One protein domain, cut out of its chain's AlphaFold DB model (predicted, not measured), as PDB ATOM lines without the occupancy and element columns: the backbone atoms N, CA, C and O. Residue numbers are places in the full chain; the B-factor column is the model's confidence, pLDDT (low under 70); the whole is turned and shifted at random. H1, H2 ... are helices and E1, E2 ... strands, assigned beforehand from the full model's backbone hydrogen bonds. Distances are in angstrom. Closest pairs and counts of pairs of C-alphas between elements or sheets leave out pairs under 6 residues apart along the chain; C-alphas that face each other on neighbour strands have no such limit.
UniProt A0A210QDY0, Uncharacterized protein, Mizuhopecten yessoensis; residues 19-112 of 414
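AT A GLANCE: This is residues 19 to 112 of the 414 residues of an uncharacterized protein of Mizuhopecten yessoensis (UniProt A0A210QDY0). One very long helix, H3, makes the longest axis, and residues 87 to 106, with no named element, fold back alongside it. At its first end sits a small head of H2, H4 and the E1-E2 strand hairpin, from which residues 19 to 24, with H1, stick out. The printed part has 94 residues, with four named helices and two named strands in the order H1, E1, E2, H2, H3, H4; the two-strand sheet is antiparallel and the class is mostly helix. The whole is extended, with a radius of gyration of the C-alphas of 19.5 A, and flat, spanning 58 by 36 by 18 A.

IN THESE COORDINATES: E1 is residues 27 to 29 and E2 is residues 34 to 36. H2 is residues 37 to 44, 10.2 A long. H3, residues 52 to 86, runs 50.0 A from C-alpha 52 at (336.417, 317.583, 301.216) to C-alpha 86 at (352.635, 351.806, 268.633). H4 is residues 107 to 112, and H1 is residues 19 to 22.

HOW THE PARTS SIT: E1 and E2 form a hairpin at 169 degrees, with N 28 and O 35 within hydrogen-bond range at 2.7 A. H2 and H3, a helical hairpin, only just touch, with 3 pairs of C-alphas within 8 A, the closest Leu 43 and Ser 52 at 6.8 A. H3 touches H4 with residues 52 to 56 alone; their closest C-alphas, Ser 53 and His 107, are 5.2 A apart. H1 and H3 are apart. In H2, H3 and H4 every O i to N i+4 pair is within hydrogen-bond range; H1 is too short for one.

THE WHOLE: The C-alphas farthest apart, Leu 48 and Gly 88, are 60.5 A apart. The printed part has no cut. The link from H3 to H4 is long. Confidence is under 70 at residues 19 to 25, 45 to 50 and 92 to 95.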
ATOM      1  N   ILE A  19     317.390 314.162 280.226       51.38
ATOM      2  CA  ILE A  19     317.986 312.977 280.879       51.38
ATOM      3  C   ILE A  19     319.016 312.288 279.960       51.38
ATOM      4  O   ILE A  19     320.135 312.022 280.398       51.38
ATOM      5  N   ASP A  20     318.715 312.117 278.669       52.66
ATOM      6  CA  ASP A  20     319.660 311.514 277.711       52.66
ATOM      7  C   ASP A  20     320.865 312.427 277.431       52.66
ATOM      8  O   ASP A  20     322.002 311.974 277.288       52.66
ATOM      9  N   ARG A  21     320.655 313.751 277.441       54.50
ATOM     10  CA  ARG A  21     321.737 314.738 277.279       54.50
ATOM     11  C   ARG A  21     322.637 314.833 278.514       54.50
ATOM     12  O   ARG A  21     323.798 315.214 278.386       54.50
ATOM     13  N   GLN A  22     322.156 314.453 279.697       52.88
ATOM     14  CA  GLN A  22     322.934 314.447 280.943       52.88
ATOM     15  C   GLN A  22     324.106 313.451 280.925       52.88
ATOM     16  O   GLN A  22     325.105 313.658 281.622       52.88
ATOM     17  N   LEU A  23     324.014 312.385 280.122       57.06
ATOM     18  CA  LEU A  23     325.114 311.440 279.913       57.06
ATOM     19  C   LEU A  23     326.241 312.040 279.057       57.06
ATOM     20  O   LEU A  23     327.401 311.685 279.258       57.06
ATOM     21  N   LEU A  24     325.917 312.990 278.170       62.53
ATOM     22  CA  LEU A  24     326.876 313.658 277.281       62.53
ATOM     23  C   LEU A  24     327.722 314.713 278.005       62.53
ATOM     24  O   LEU A  24     328.837 315.011 277.581       62.53
ATOM     25  N   PHE A  25     327.220 315.270 279.111       66.81
ATOM     26  CA  PHE A  25     327.960 316.251 279.896       66.81
ATOM     27  C   PHE A  25     328.700 315.574 281.059       66.81
ATOM     28  O   PHE A  25     328.083 314.927 281.918       66.81
ATOM     29  N   PRO A  26     330.030 315.750 281.170       78.06
ATOM     30  CA  PRO A  26     330.811 315.206 282.273       78.06
ATOM     31  C   PRO A  26     330.618 316.041 283.553       78.06
ATOM     32  O   PRO A  26     331.582 316.343 284.242       78.06
ATOM     33  N   ALA A  27     329.386 316.429 283.894       81.06
ATOM     34  CA  ALA A  27     329.071 317.253 285.055       81.06
ATOM     35  C   ALA A  27     327.754 316.830 285.727       81.06
ATOM     36  O   ALA A  27     326.822 316.361 285.081       81.06
ATOM     37  N   ILE A  28     327.681 317.006 287.044       79.12
ATOM     38  CA  ILE A  28     326.446 317.012 287.823       79.12
ATOM     39  C   ILE A  28     325.823 318.382 287.651       79.12
ATOM     40  O   ILE A  28     326.406 319.387 288.050       79.12
ATOM     41  N   LEU A  29     324.636 318.407 287.067       79.56
ATOM     42  CA  LEU A  29     323.892 319.619 286.784       79.56
ATOM     43  C   LEU A  29     322.498 319.462 287.401       79.56
ATOM     44  O   LEU A  29     321.774 318.512 287.115       79.56
ATOM     45  N   THR A  30     322.153 320.374 288.300       75.25
ATOM     46  CA  THR A  30     320.839 320.503 288.934       75.25
ATOM     47  C   THR A  30     320.471 321.983 288.974       75.25
ATOM     48  O   THR A  30     321.322 322.840 288.739       75.25
ATOM     49  N   THR A  31     319.236 322.310 289.350       71.38
ATOM     50  CA  THR A  31     318.779 323.706 289.476       71.38
ATOM     51  C   THR A  31     319.601 324.545 290.460       71.38
ATOM     52  O   THR A  31     319.559 325.768 290.392       71.38
ATOM     53  N   ARG A  32     320.347 323.915 291.383       72.69
ATOM     54  CA  ARG A  32     321.131 324.600 292.430       72.69
ATOM     55  C   ARG A  32     322.625 324.266 292.442       72.69
ATOM     56  O   ARG A  32     323.380 324.917 293.160       72.69
ATOM     57  N   TYR A  33     323.056 323.244 291.707       79.12
ATOM     58  CA  TYR A  33     324.431 322.746 291.746       79.12
ATOM     59  C   TYR A  33     324.919 322.396 290.345       79.12
ATOM     60  O   TYR A  33     324.240 321.659 289.632       79.12
ATOM     61  N   SER A  34     326.116 322.865 289.997       82.69
ATOM     62  CA  SER A  34     326.812 322.539 288.753       82.69
ATOM     63  C   SER A  34     328.261 322.146 289.059       82.69
ATOM     64  O   SER A  34     328.989 322.916 289.677       82.69
ATOM     65  N   CYS A  35     328.673 320.925 288.710       85.06
ATOM     66  CA  CYS A  35     329.978 320.388 289.100       85.06
ATOM     67  C   CYS A  35     330.528 319.347 288.136       85.06
ATOM     68  O   CYS A  35     329.880 318.335 287.902       85.06
ATOM     69  N   ASP A  36     331.749 319.536 287.643       86.00
ATOM     70  CA  ASP A  36     332.451 318.541 286.832       86.00
ATOM     71  C   ASP A  36     332.630 317.196 287.581       86.00
ATOM     72  O   ASP A  36     333.111 317.137 288.721       86.00
ATOM     73  N   LYS A  37     332.271 316.088 286.918       83.88
ATOM     74  CA  LYS A  37     332.371 314.712 287.429       83.88
ATOM     75  C   LYS A  37     333.810 314.324 287.776       83.88
ATOM     76  O   LYS A  37     333.999 313.459 288.628       83.88
ATOM     77  N   LYS A  38     334.830 314.959 287.189       85.38
ATOM     78  CA  LYS A  38     336.238 314.756 287.565       85.38
ATOM     79  C   LYS A  38     336.503 315.181 289.010       85.38
ATOM     80  O   LYS A  38     337.179 314.463 289.739       85.38
ATOM     81  N   VAL A  39     335.918 316.292 289.457       86.00
ATOM     82  CA  VAL A  39     336.067 316.753 290.848       86.00
ATOM     83  C   VAL A  39     335.268 315.899 291.812       86.00
ATOM     84  O   VAL A  39     335.739 315.567 292.898       86.00
ATOM     85  N   VAL A  40     334.090 315.451 291.389       85.25
ATOM     86  CA  VAL A  40     333.349 314.421 292.119       85.25
ATOM     87  C   VAL A  40     334.182 313.140 292.238       85.25
ATOM     88  O   VAL A  40     334.210 312.528 293.300       85.25
ATOM     89  N   GLY A  41     334.926 312.775 291.191       84.38
ATOM     90  CA  GLY A  41     335.890 311.677 291.184       84.38
ATOM     91  C   GLY A  41     336.940 311.779 292.292       84.38
ATOM     92  O   GLY A  41     337.185 310.788 292.981       84.38
ATOM     93  N   LEU A  42     337.476 312.979 292.545       84.12
ATOM     94  CA  LEU A  42     338.401 313.229 293.661       84.12
ATOM     95  C   LEU A  42     337.750 312.936 295.024       84.12
ATOM     96  O   LEU A  42     338.406 312.427 295.929       84.12
ATOM     97  N   LEU A  43     336.444 313.185 295.157       82.19
ATOM     98  CA  LEU A  43     335.669 312.927 296.380       82.19
ATOM     99  C   LEU A  43     335.255 311.451 296.551       82.19
ATOM    100  O   LEU A  43     334.859 311.054 297.652       82.19
ATOM    101  N   ARG A  44     335.335 310.629 295.493       80.25
ATOM    102  CA  ARG A  44     335.003 309.189 295.542       80.25
ATOM    103  C   ARG A  44     336.066 308.367 296.263       80.25
ATOM    104  O   ARG A  44     335.743 307.353 296.873       80.25
ATOM    105  N   GLN A  45     337.321 308.797 296.216       67.94
ATOM    106  CA  GLN A  45     338.423 308.113 296.883       67.94
ATOM    107  C   GLN A  45     338.351 308.329 298.407       67.94
ATOM    108  O   GLN A  45     338.312 309.460 298.874       67.94
ATOM    109  N   ARG A  46     338.320 307.266 299.219       59.81
ATOM    110  CA  ARG A  46     338.124 307.356 300.686       59.81
ATOM    111  C   ARG A  46     339.308 306.803 301.485       59.81
ATOM    112  O   ARG A  46     339.125 306.045 302.432       59.81
ATOM    113  N   TRP A  47     340.527 307.182 301.113       50.72
ATOM    114  CA  TRP A  47     341.736 306.870 301.888       50.72
ATOM    115  C   TRP A  47     341.906 307.833 303.079       50.72
ATOM    116  O   TRP A  47     341.343 308.933 303.084       50.72
ATOM    117  N   LEU A  48     342.717 307.450 304.075       42.22
ATOM    118  CA  LEU A  48     343.152 308.371 305.135       42.22
ATOM    119  C   LEU A  48     343.798 309.620 304.504       42.22
ATOM    120  O   LEU A  48     344.749 309.495 303.743       42.22
ATOM    121  N   GLY A  49     343.270 310.806 304.822       51.28
ATOM    122  CA  GLY A  49     343.760 312.097 304.313       51.28
ATOM    123  C   GLY A  49     342.902 312.741 303.214       51.28
ATOM    124  O   GLY A  49     342.983 313.955 303.027       51.28
ATOM    125  N   ASN A  50     342.009 311.994 302.548       67.19
ATOM    126  CA  ASN A  50     341.140 312.554 301.509       67.19
ATOM    127  C   ASN A  50     339.840 313.146 302.091       67.19
ATOM    128  O   ASN A  50     338.799 312.487 302.154       67.19
ATOM    129  N   SER A  51     339.913 314.389 302.578       74.50
ATOM    130  CA  SER A  51     338.753 315.150 303.070       74.50
ATOM    131  C   SER A  51     338.240 316.142 302.023       74.50
ATOM    132  O   SER A  51     339.001 316.618 301.185       74.50
ATOM    133  N   SER A  52     336.964 316.538 302.100       82.81
ATOM    134  CA  SER A  52     336.417 317.583 301.216       82.81
ATOM    135  C   SER A  52     337.130 318.931 301.375       82.81
ATOM    136  O   SER A  52     337.183 319.711 300.428       82.81
ATOM    137  N   SER A  53     337.711 319.200 302.548       83.31
ATOM    138  CA  SER A  53     338.565 320.368 302.786       83.31
ATOM    139  C   SER A  53     339.908 320.259 302.065       83.31
ATOM    140  O   SER A  53     340.392 321.253 301.537       83.31
ATOM    141  N   MET A  54     340.492 319.061 302.014       83.81
ATOM    142  CA  MET A  54     341.728 318.798 301.277       83.81
ATOM    143  C   MET A  54     341.490 318.922 299.766       83.81
ATOM    144  O   MET A  54     342.196 319.681 299.109       83.81
ATOM    145  N   VAL A  55     340.425 318.300 299.242       87.19
ATOM    146  CA  VAL A  55     340.031 318.443 297.827       87.19
ATOM    147  C   VAL A  55     339.788 319.908 297.470       87.19
ATOM    148  O   VAL A  55     340.240 320.365 296.427       87.19
ATOM    149  N   ARG A  56     339.140 320.685 298.349       89.00
ATOM    150  CA  ARG A  56     338.988 322.130 298.140       89.00
ATOM    151  C   ARG A  56     340.339 322.836 297.993       89.00
ATOM    152  O   ARG A  56     340.479 323.611 297.059       89.00
ATOM    153  N   ARG A  57     341.309 322.569 298.875       87.81
ATOM    154  CA  ARG A  57     342.649 323.184 298.797       87.81
ATOM    155  C   ARG A  57     343.355 322.839 297.486       87.81
ATOM    156  O   ARG A  57     343.890 323.730 296.842       87.81
ATOM    157  N   GLN A  58     343.279 321.578 297.052       88.56
ATOM    158  CA  GLN A  58     343.828 321.153 295.759       88.56
ATOM    159  C   GLN A  58     343.184 321.898 294.585       88.56
ATOM    160  O   GLN A  58     343.869 322.303 293.650       88.56
ATOM    161  N   LEU A  59     341.863 322.099 294.631       89.56
ATOM    162  CA  LEU A  59     341.159 322.871 293.609       89.56
ATOM    163  C   LEU A  59     341.541 324.351 293.655       89.56
ATOM    164  O   LEU A  59     341.719 324.943 292.600       89.56
ATOM    165  N   GLU A  60     341.680 324.950 294.839       90.69
ATOM    166  CA  GLU A  60     342.109 326.349 294.989       90.69
ATOM    167  C   GLU A  60     343.492 326.566 294.370       90.69
ATOM    168  O   GLU A  60     343.672 327.495 293.584       90.69
ATOM    169  N   GLU A  61     344.433 325.664 294.642       90.31
ATOM    170  CA  GLU A  61     345.777 325.700 294.069       90.31
ATOM    171  C   GLU A  61     345.757 325.513 292.543       90.31
ATOM    172  O   GLU A  61     346.327 326.318 291.805       90.31
ATOM    173  N   ALA A  62     345.025 324.513 292.039       88.06
ATOM    174  CA  ALA A  62     344.922 324.247 290.602       88.06
ATOM    175  C   ALA A  62     344.235 325.390 289.826       88.06
ATOM    176  O   ALA A  62     344.665 325.753 288.723       88.06
ATOM    177  N   HIS A  63     343.173 325.971 290.395       86.81
ATOM    178  CA  HIS A  63     342.488 327.132 289.826       86.81
ATOM    179  C   HIS A  63     343.390 328.366 289.854       86.81
ATOM    180  O   HIS A  63     343.474 329.062 288.843       86.81
ATOM    181  N   GLY A  64     344.104 328.602 290.961       88.12
ATOM    182  CA  GLY A  64     345.068 329.693 291.091       88.12
ATOM    183  C   GLY A  64     346.188 329.601 290.056       88.12
ATOM    184  O   GLY A  64     346.448 330.569 289.345       88.12
ATOM    185  N   TYR A  65     346.785 328.419 289.885       90.12
ATOM    186  CA  TYR A  65     347.827 328.195 288.879       90.12
ATOM    187  C   TYR A  65     347.314 328.428 287.451       90.12
ATOM    188  O   TYR A  65     347.945 329.124 286.655       90.12
ATOM    189  N   THR A  66     346.136 327.886 287.122       88.44
ATOM    190  CA  THR A  66     345.526 328.060 285.793       88.44
ATOM    191  C   THR A  66     345.193 329.523 285.517       88.44
ATOM    192  O   THR A  66     345.429 330.011 284.413       88.44
ATOM    193  N   TYR A  67     344.671 330.229 286.520       89.62
ATOM    194  CA  TYR A  67     344.379 331.652 286.442       89.62
ATOM    195  C   TYR A  67     345.643 332.470 286.187       89.62
ATOM    196  O   TYR A  67     345.689 333.197 285.200       89.62
ATOM    197  N   LEU A  68     346.692 332.291 286.996       91.06
ATOM    198  CA  LEU A  68     347.959 333.005 286.831       91.06
ATOM    199  C   LEU A  68     348.581 332.753 285.456       91.06
ATOM    200  O   LEU A  68     349.026 333.694 284.804       91.06
ATOM    201  N   ARG A  69     348.556 331.503 284.976       92.00
ATOM    202  CA  ARG A  69     349.026 331.166 283.629       92.00
ATOM    203  C   ARG A  69     348.231 331.901 282.547       92.00
ATOM    204  O   ARG A  69     348.819 332.455 281.624       92.00
ATOM    205  N   ASN A  70     346.903 331.923 282.652       89.50
ATOM    206  CA  ASN A  70     346.049 332.595 281.672       89.50
ATOM    207  C   ASN A  70     346.222 334.119 281.709       89.50
ATOM    208  O   ASN A  70     346.299 334.735 280.651       89.50
ATOM    209  N   VAL A  71     346.344 334.714 282.901       89.38
ATOM    210  CA  VAL A  71     346.671 336.137 283.072       89.38
ATOM    211  C   VAL A  71     348.029 336.444 282.454       89.38
ATOM    212  O   VAL A  71     348.157 337.417 281.723       89.38
ATOM    213  N   HIS A  72     349.034 335.596 282.672       90.31
ATOM    214  CA  HIS A  72     350.346 335.770 282.059       90.31
ATOM    215  C   HIS A  72     350.274 335.737 280.525       90.31
ATOM    216  O   HIS A  72     350.804 336.636 279.873       90.31
ATOM    217  N   HIS A  73     349.573 334.759 279.938       90.00
ATOM    218  CA  HIS A  73     349.358 334.706 278.488       90.00
ATOM    219  C   HIS A  73     348.623 335.941 277.966       90.00
ATOM    220  O   HIS A  73     349.041 336.517 276.964       90.00
ATOM    221  N   TYR A  74     347.568 336.365 278.662       87.75
ATOM    222  CA  TYR A  74     346.807 337.560 278.321       87.75
ATOM    223  C   TYR A  74     347.687 338.814 278.341       87.75
ATOM    224  O   TYR A  74     347.748 339.535 277.349       87.75
ATOM    225  N   LEU A  75     348.447 339.035 279.419       87.94
ATOM    226  CA  LEU A  75     349.344 340.183 279.560       87.94
ATOM    227  C   LEU A  75     350.499 340.153 278.547       87.94
ATOM    228  O   LEU A  75     350.921 341.202 278.063       87.94
ATOM    229  N   SER A  76     351.009 338.970 278.198       88.12
ATOM    230  CA  SER A  76     352.047 338.818 277.172       88.12
ATOM    231  C   SER A  76     351.514 339.126 275.769       88.12
ATOM    232  O   SER A  76     352.156 339.851 275.004       88.12
ATOM    233  N   ALA A  77     350.325 338.619 275.431       86.25
ATOM    234  CA  ALA A  77     349.649 338.951 274.180       86.25
ATOM    235  C   ALA A  77     349.339 340.453 274.119       86.25
ATOM    236  O   ALA A  77     349.648 341.104 273.125       86.25
ATOM    237  N   PHE A  78     348.845 341.027 275.218       83.00
ATOM    238  CA  PHE A  78     348.599 342.459 275.358       83.00
ATOM    239  C   PHE A  78     349.848 343.302 275.088       83.00
ATOM    240  O   PHE A  78     349.772 344.264 274.330       83.00
ATOM    241  N   ARG A  79     351.010 342.941 275.652       83.44
ATOM    242  CA  ARG A  79     352.273 343.648 275.369       83.44
ATOM    243  C   ARG A  79     352.585 343.652 273.873       83.44
ATOM    244  O   ARG A  79     352.916 344.701 273.332       83.44
ATOM    245  N   THR A  80     352.403 342.512 273.212       84.44
ATOM    246  CA  THR A  80     352.636 342.363 271.767       84.44
ATOM    247  C   THR A  80     351.682 343.240 270.951       84.44
ATOM    248  O   THR A  80     352.126 343.974 270.071       84.44
ATOM    249  N   PHE A  81     350.388 343.236 271.286       82.75
ATOM    250  CA  PHE A  81     349.386 344.099 270.650       82.75
ATOM    251  C   PHE A  81     349.661 345.587 270.883       82.75
ATOM    252  O   PHE A  81     349.528 346.382 269.957       82.75
ATOM    253  N   LYS A  82     350.098 345.972 272.088       80.31
ATOM    254  CA  LYS A  82     350.465 347.357 272.410       80.31
ATOM    255  C   LYS A  82     351.665 347.825 271.584       80.31
ATOM    256  O   LYS A  82     351.636 348.932 271.052       80.31
ATOM    257  N   THR A  83     352.689 346.985 271.434       83.31
ATOM    258  CA  THR A  83     353.839 347.277 270.568       83.31
ATOM    259  C   THR A  83     353.413 347.393 269.106       83.31
ATOM    260  O   THR A  83     353.729 348.390 268.465       83.31
ATOM    261  N   ALA A  84     352.628 346.448 268.584       81.81
ATOM    262  CA  ALA A  84     352.129 346.510 267.209       81.81
ATOM    263  C   ALA A  84     351.262 347.761 266.952       81.81
ATOM    264  O   ALA A  84     351.394 348.395 265.908       81.81
ATOM    265  N   GLY A  85     350.444 348.170 267.927       81.75
ATOM    266  CA  GLY A  85     349.689 349.423 267.877       81.75
ATOM    267  C   GLY A  85     350.582 350.668 267.864       81.75
ATOM    268  O   GLY A  85     350.325 351.589 267.097       81.75
ATOM    269  N   SER A  86     351.676 350.684 268.637       79.12
ATOM    270  CA  SER A  86     352.635 351.806 268.633       79.12
ATOM    271  C   SER A  86     353.385 351.978 267.307       79.12
ATOM    272  O   SER A  86     353.799 353.084 266.981       79.12
ATOM    273  N   VAL A  87     353.515 350.900 266.527       84.50
ATOM    274  CA  VAL A  87     354.128 350.899 265.185       84.50
ATOM    275  C   VAL A  87     353.061 351.064 264.082       84.50
ATOM    276  O   VAL A  87     353.363 350.971 262.898       84.50
ATOM    277  N   GLY A  88     351.798 351.320 264.446       79.56
ATOM    278  CA  GLY A  88     350.711 351.592 263.497       79.56
ATOM    279  C   GLY A  88     350.148 350.361 262.777       79.56
ATOM    280  O   GLY A  88     349.402 350.512 261.815       79.56
ATOM    281  N   LEU A  89     350.474 349.144 263.228       79.06
ATOM    282  CA  LEU A  89     350.018 347.894 262.603       79.06
ATOM    283  C   LEU A  89     348.598 347.480 263.028       79.06
ATOM    284  O   LEU A  89     347.986 346.638 262.376       79.06
ATOM    285  N   VAL A  90     348.077 348.022 264.136       79.38
ATOM    286  CA  VAL A  90     346.754 347.671 264.683       79.38
ATOM    287  C   VAL A  90     346.112 348.875 265.374       79.38
ATOM    288  O   VAL A  90     346.800 349.635 266.055       79.38
ATOM    289  N   SER A  91     344.790 349.027 265.256       70.38
ATOM    290  CA  SER A  91     344.039 350.089 265.940       70.38
ATOM    291  C   SER A  91     344.007 349.873 267.455       70.38
ATOM    292  O   SER A  91     343.635 348.799 267.936       70.38
ATOM    293  N   ALA A  92     344.360 350.909 268.218       60.50
ATOM    294  CA  ALA A  92     344.329 350.880 269.676       60.50
ATOM    295  C   ALA A  92     342.879 350.753 270.182       60.50
ATOM    296  O   ALA A  92     342.119 351.718 270.177       60.50
ATOM    297  N   SER A  93     342.492 349.551 270.603       62.16
ATOM    298  CA  SER A  93     341.212 349.296 271.278       62.16
ATOM    299  C   SER A  93     341.389 349.435 272.793       62.16
ATOM    300  O   SER A  93     342.474 349.152 273.307       62.16
ATOM    301  N   SER A  94     340.346 349.844 273.524       65.19
ATOM    302  CA  SER A  94     340.377 349.886 274.992       65.19
ATOM    303  C   SER A  94     340.575 348.479 275.548       65.19
ATOM    304  O   SER A  94     339.788 347.578 275.260       65.19
ATOM    305  N   ILE A  95     341.631 348.290 276.331       68.81
ATOM    306  CA  ILE A  95     341.948 346.999 276.933       68.81
ATOM    307  C   ILE A  95     341.311 346.904 278.320       68.81
ATOM    308  O   ILE A  95     341.468 347.806 279.138       68.81
ATOM    309  N   GLU A  96     340.622 345.791 278.571       78.94
ATOM    310  CA  GLU A  96     340.005 345.472 279.861       78.94
ATOM    311  C   GLU A  96     340.991 344.778 280.812       78.94
ATOM    312  O   GLU A  96     341.881 344.036 280.395       78.94
ATOM    313  N   GLU A  97     340.832 344.991 282.117       80.69
ATOM    314  CA  GLU A  97     341.591 344.236 283.113       80.69
ATOM    315  C   GLU A  97     341.182 342.753 283.115       80.69
ATOM    316  O   GLU A  97     340.012 342.425 282.887       80.69
ATOM    317  N   PRO A  98     342.121 341.824 283.386       84.38
ATOM    318  CA  PRO A  98     341.778 340.415 283.484       84.38
ATOM    319  C   PRO A  98     340.730 340.197 284.591       84.38
ATOM    320  O   PRO A  98     340.835 340.789 285.668       84.38
ATOM    321  N   PRO A  99     339.737 339.317 284.365       84.88
ATOM    322  CA  PRO A  99     338.684 339.064 285.342       84.88
ATOM    323  C   PRO A  99     339.278 338.508 286.635       84.88
ATOM    324  O   PRO A  99     340.240 337.751 286.594       84.88
ATOM    325  N   SER A 100     338.687 338.820 287.787       85.88
ATOM    326  CA  SER A 100     339.181 338.315 289.070       85.88
ATOM    327  C   SER A 100     339.079 336.786 289.186       85.88
ATOM    328  O   SER A 100     338.209 336.134 288.596       85.88
ATOM    329  N   LEU A 101     339.979 336.191 289.979       83.81
ATOM    330  CA  LEU A 101     339.978 334.752 290.237       83.81
ATOM    331  C   LEU A 101     338.641 334.317 290.852       83.81
ATOM    332  O   LEU A 101     338.268 334.734 291.949       83.81
ATOM    333  N   THR A 102     337.949 333.400 290.178       82.75
ATOM    334  CA  THR A 102     336.729 332.793 290.714       82.75
ATOM    335  C   THR A 102     337.048 331.916 291.924       82.75
ATOM    336  O   THR A 102     337.861 330.994 291.843       82.75
ATOM    337  N   LEU A 103     336.361 332.167 293.040       84.94
ATOM    338  CA  LEU A 103     336.549 331.409 294.273       84.94
ATOM    339  C   LEU A 103     335.996 329.985 294.161       84.94
ATOM    340  O   LEU A 103     334.891 329.756 293.664       84.94
ATOM    341  N   VAL A 104     336.744 329.023 294.701       87.56
ATOM    342  CA  VAL A 104     336.293 327.632 294.798       87.56
ATOM    343  C   VAL A 104     335.189 327.513 295.863       87.56
ATOM    344  O   VAL A 104     335.327 328.061 296.964       87.56
ATOM    345  N   PRO A 105     334.094 326.775 295.591       86.69
ATOM    346  CA  PRO A 105     333.031 326.557 296.564       86.69
ATOM    347  C   PRO A 105     333.521 325.957 297.892       86.69
ATOM    348  O   PRO A 105     334.462 325.163 297.959       86.69
ATOM    349  N   ARG A 106     332.826 326.288 298.987       86.75
ATOM    350  CA  ARG A 106     333.154 325.774 300.327       86.75
ATOM    351  C   ARG A 106     333.043 324.242 300.385       86.75
ATOM    352  O   ARG A 106     332.197 323.641 299.731       86.75
ATOM    353  N   HIS A 107     333.799 323.613 301.289       81.31
ATOM    354  CA  HIS A 107     333.815 322.149 301.467       81.31
ATOM    355  C   HIS A 107     332.416 321.526 301.676       81.31
ATOM    356  O   HIS A 107     332.167 320.404 301.242       81.31
ATOM    357  N   ARG A 108     331.477 322.248 302.312       83.12
ATOM    358  CA  ARG A 108     330.084 321.794 302.493       83.12
ATOM    359  C   ARG A 108     329.329 321.665 301.172       83.12
ATOM    360  O   ARG A 108     328.524 320.753 301.020       83.12
ATOM    361  N   TRP A 109     329.606 322.553 300.220       88.81
ATOM    362  CA  TRP A 109     329.029 322.494 298.882       88.81
ATOM    363  C   TRP A 109     329.560 321.271 298.121       88.81
ATOM    364  O   TRP A 109     328.771 320.513 297.566       88.81
ATOM    365  N   LEU A 110     330.868 320.989 298.215       86.25
ATOM    366  CA  LEU A 110     331.472 319.779 297.634       86.25
ATOM    367  C   LEU A 110     330.846 318.493 298.197       86.25
ATOM    368  O   LEU A 110     330.564 317.559 297.450       86.25
ATOM    369  N   ILE A 111     330.557 318.457 299.505       83.88
ATOM    370  CA  ILE A 111     329.836 317.333 300.127       83.88
ATOM    371  C   ILE A 111     328.435 317.180 299.526       83.88
ATOM    372  O   ILE A 111     328.028 316.059 299.234       83.88
ATOM    373  N   LYS A 112     327.695 318.279 299.326       84.25
ATOM    374  CA  LYS A 112     326.340 318.235 298.751       84.25
ATOM    375  C   LYS A 112     326.341 317.688 297.331       84.25
ATOM    376  O   LYS A 112     325.526 316.829 297.012       84.25
TER     377      LYS A 112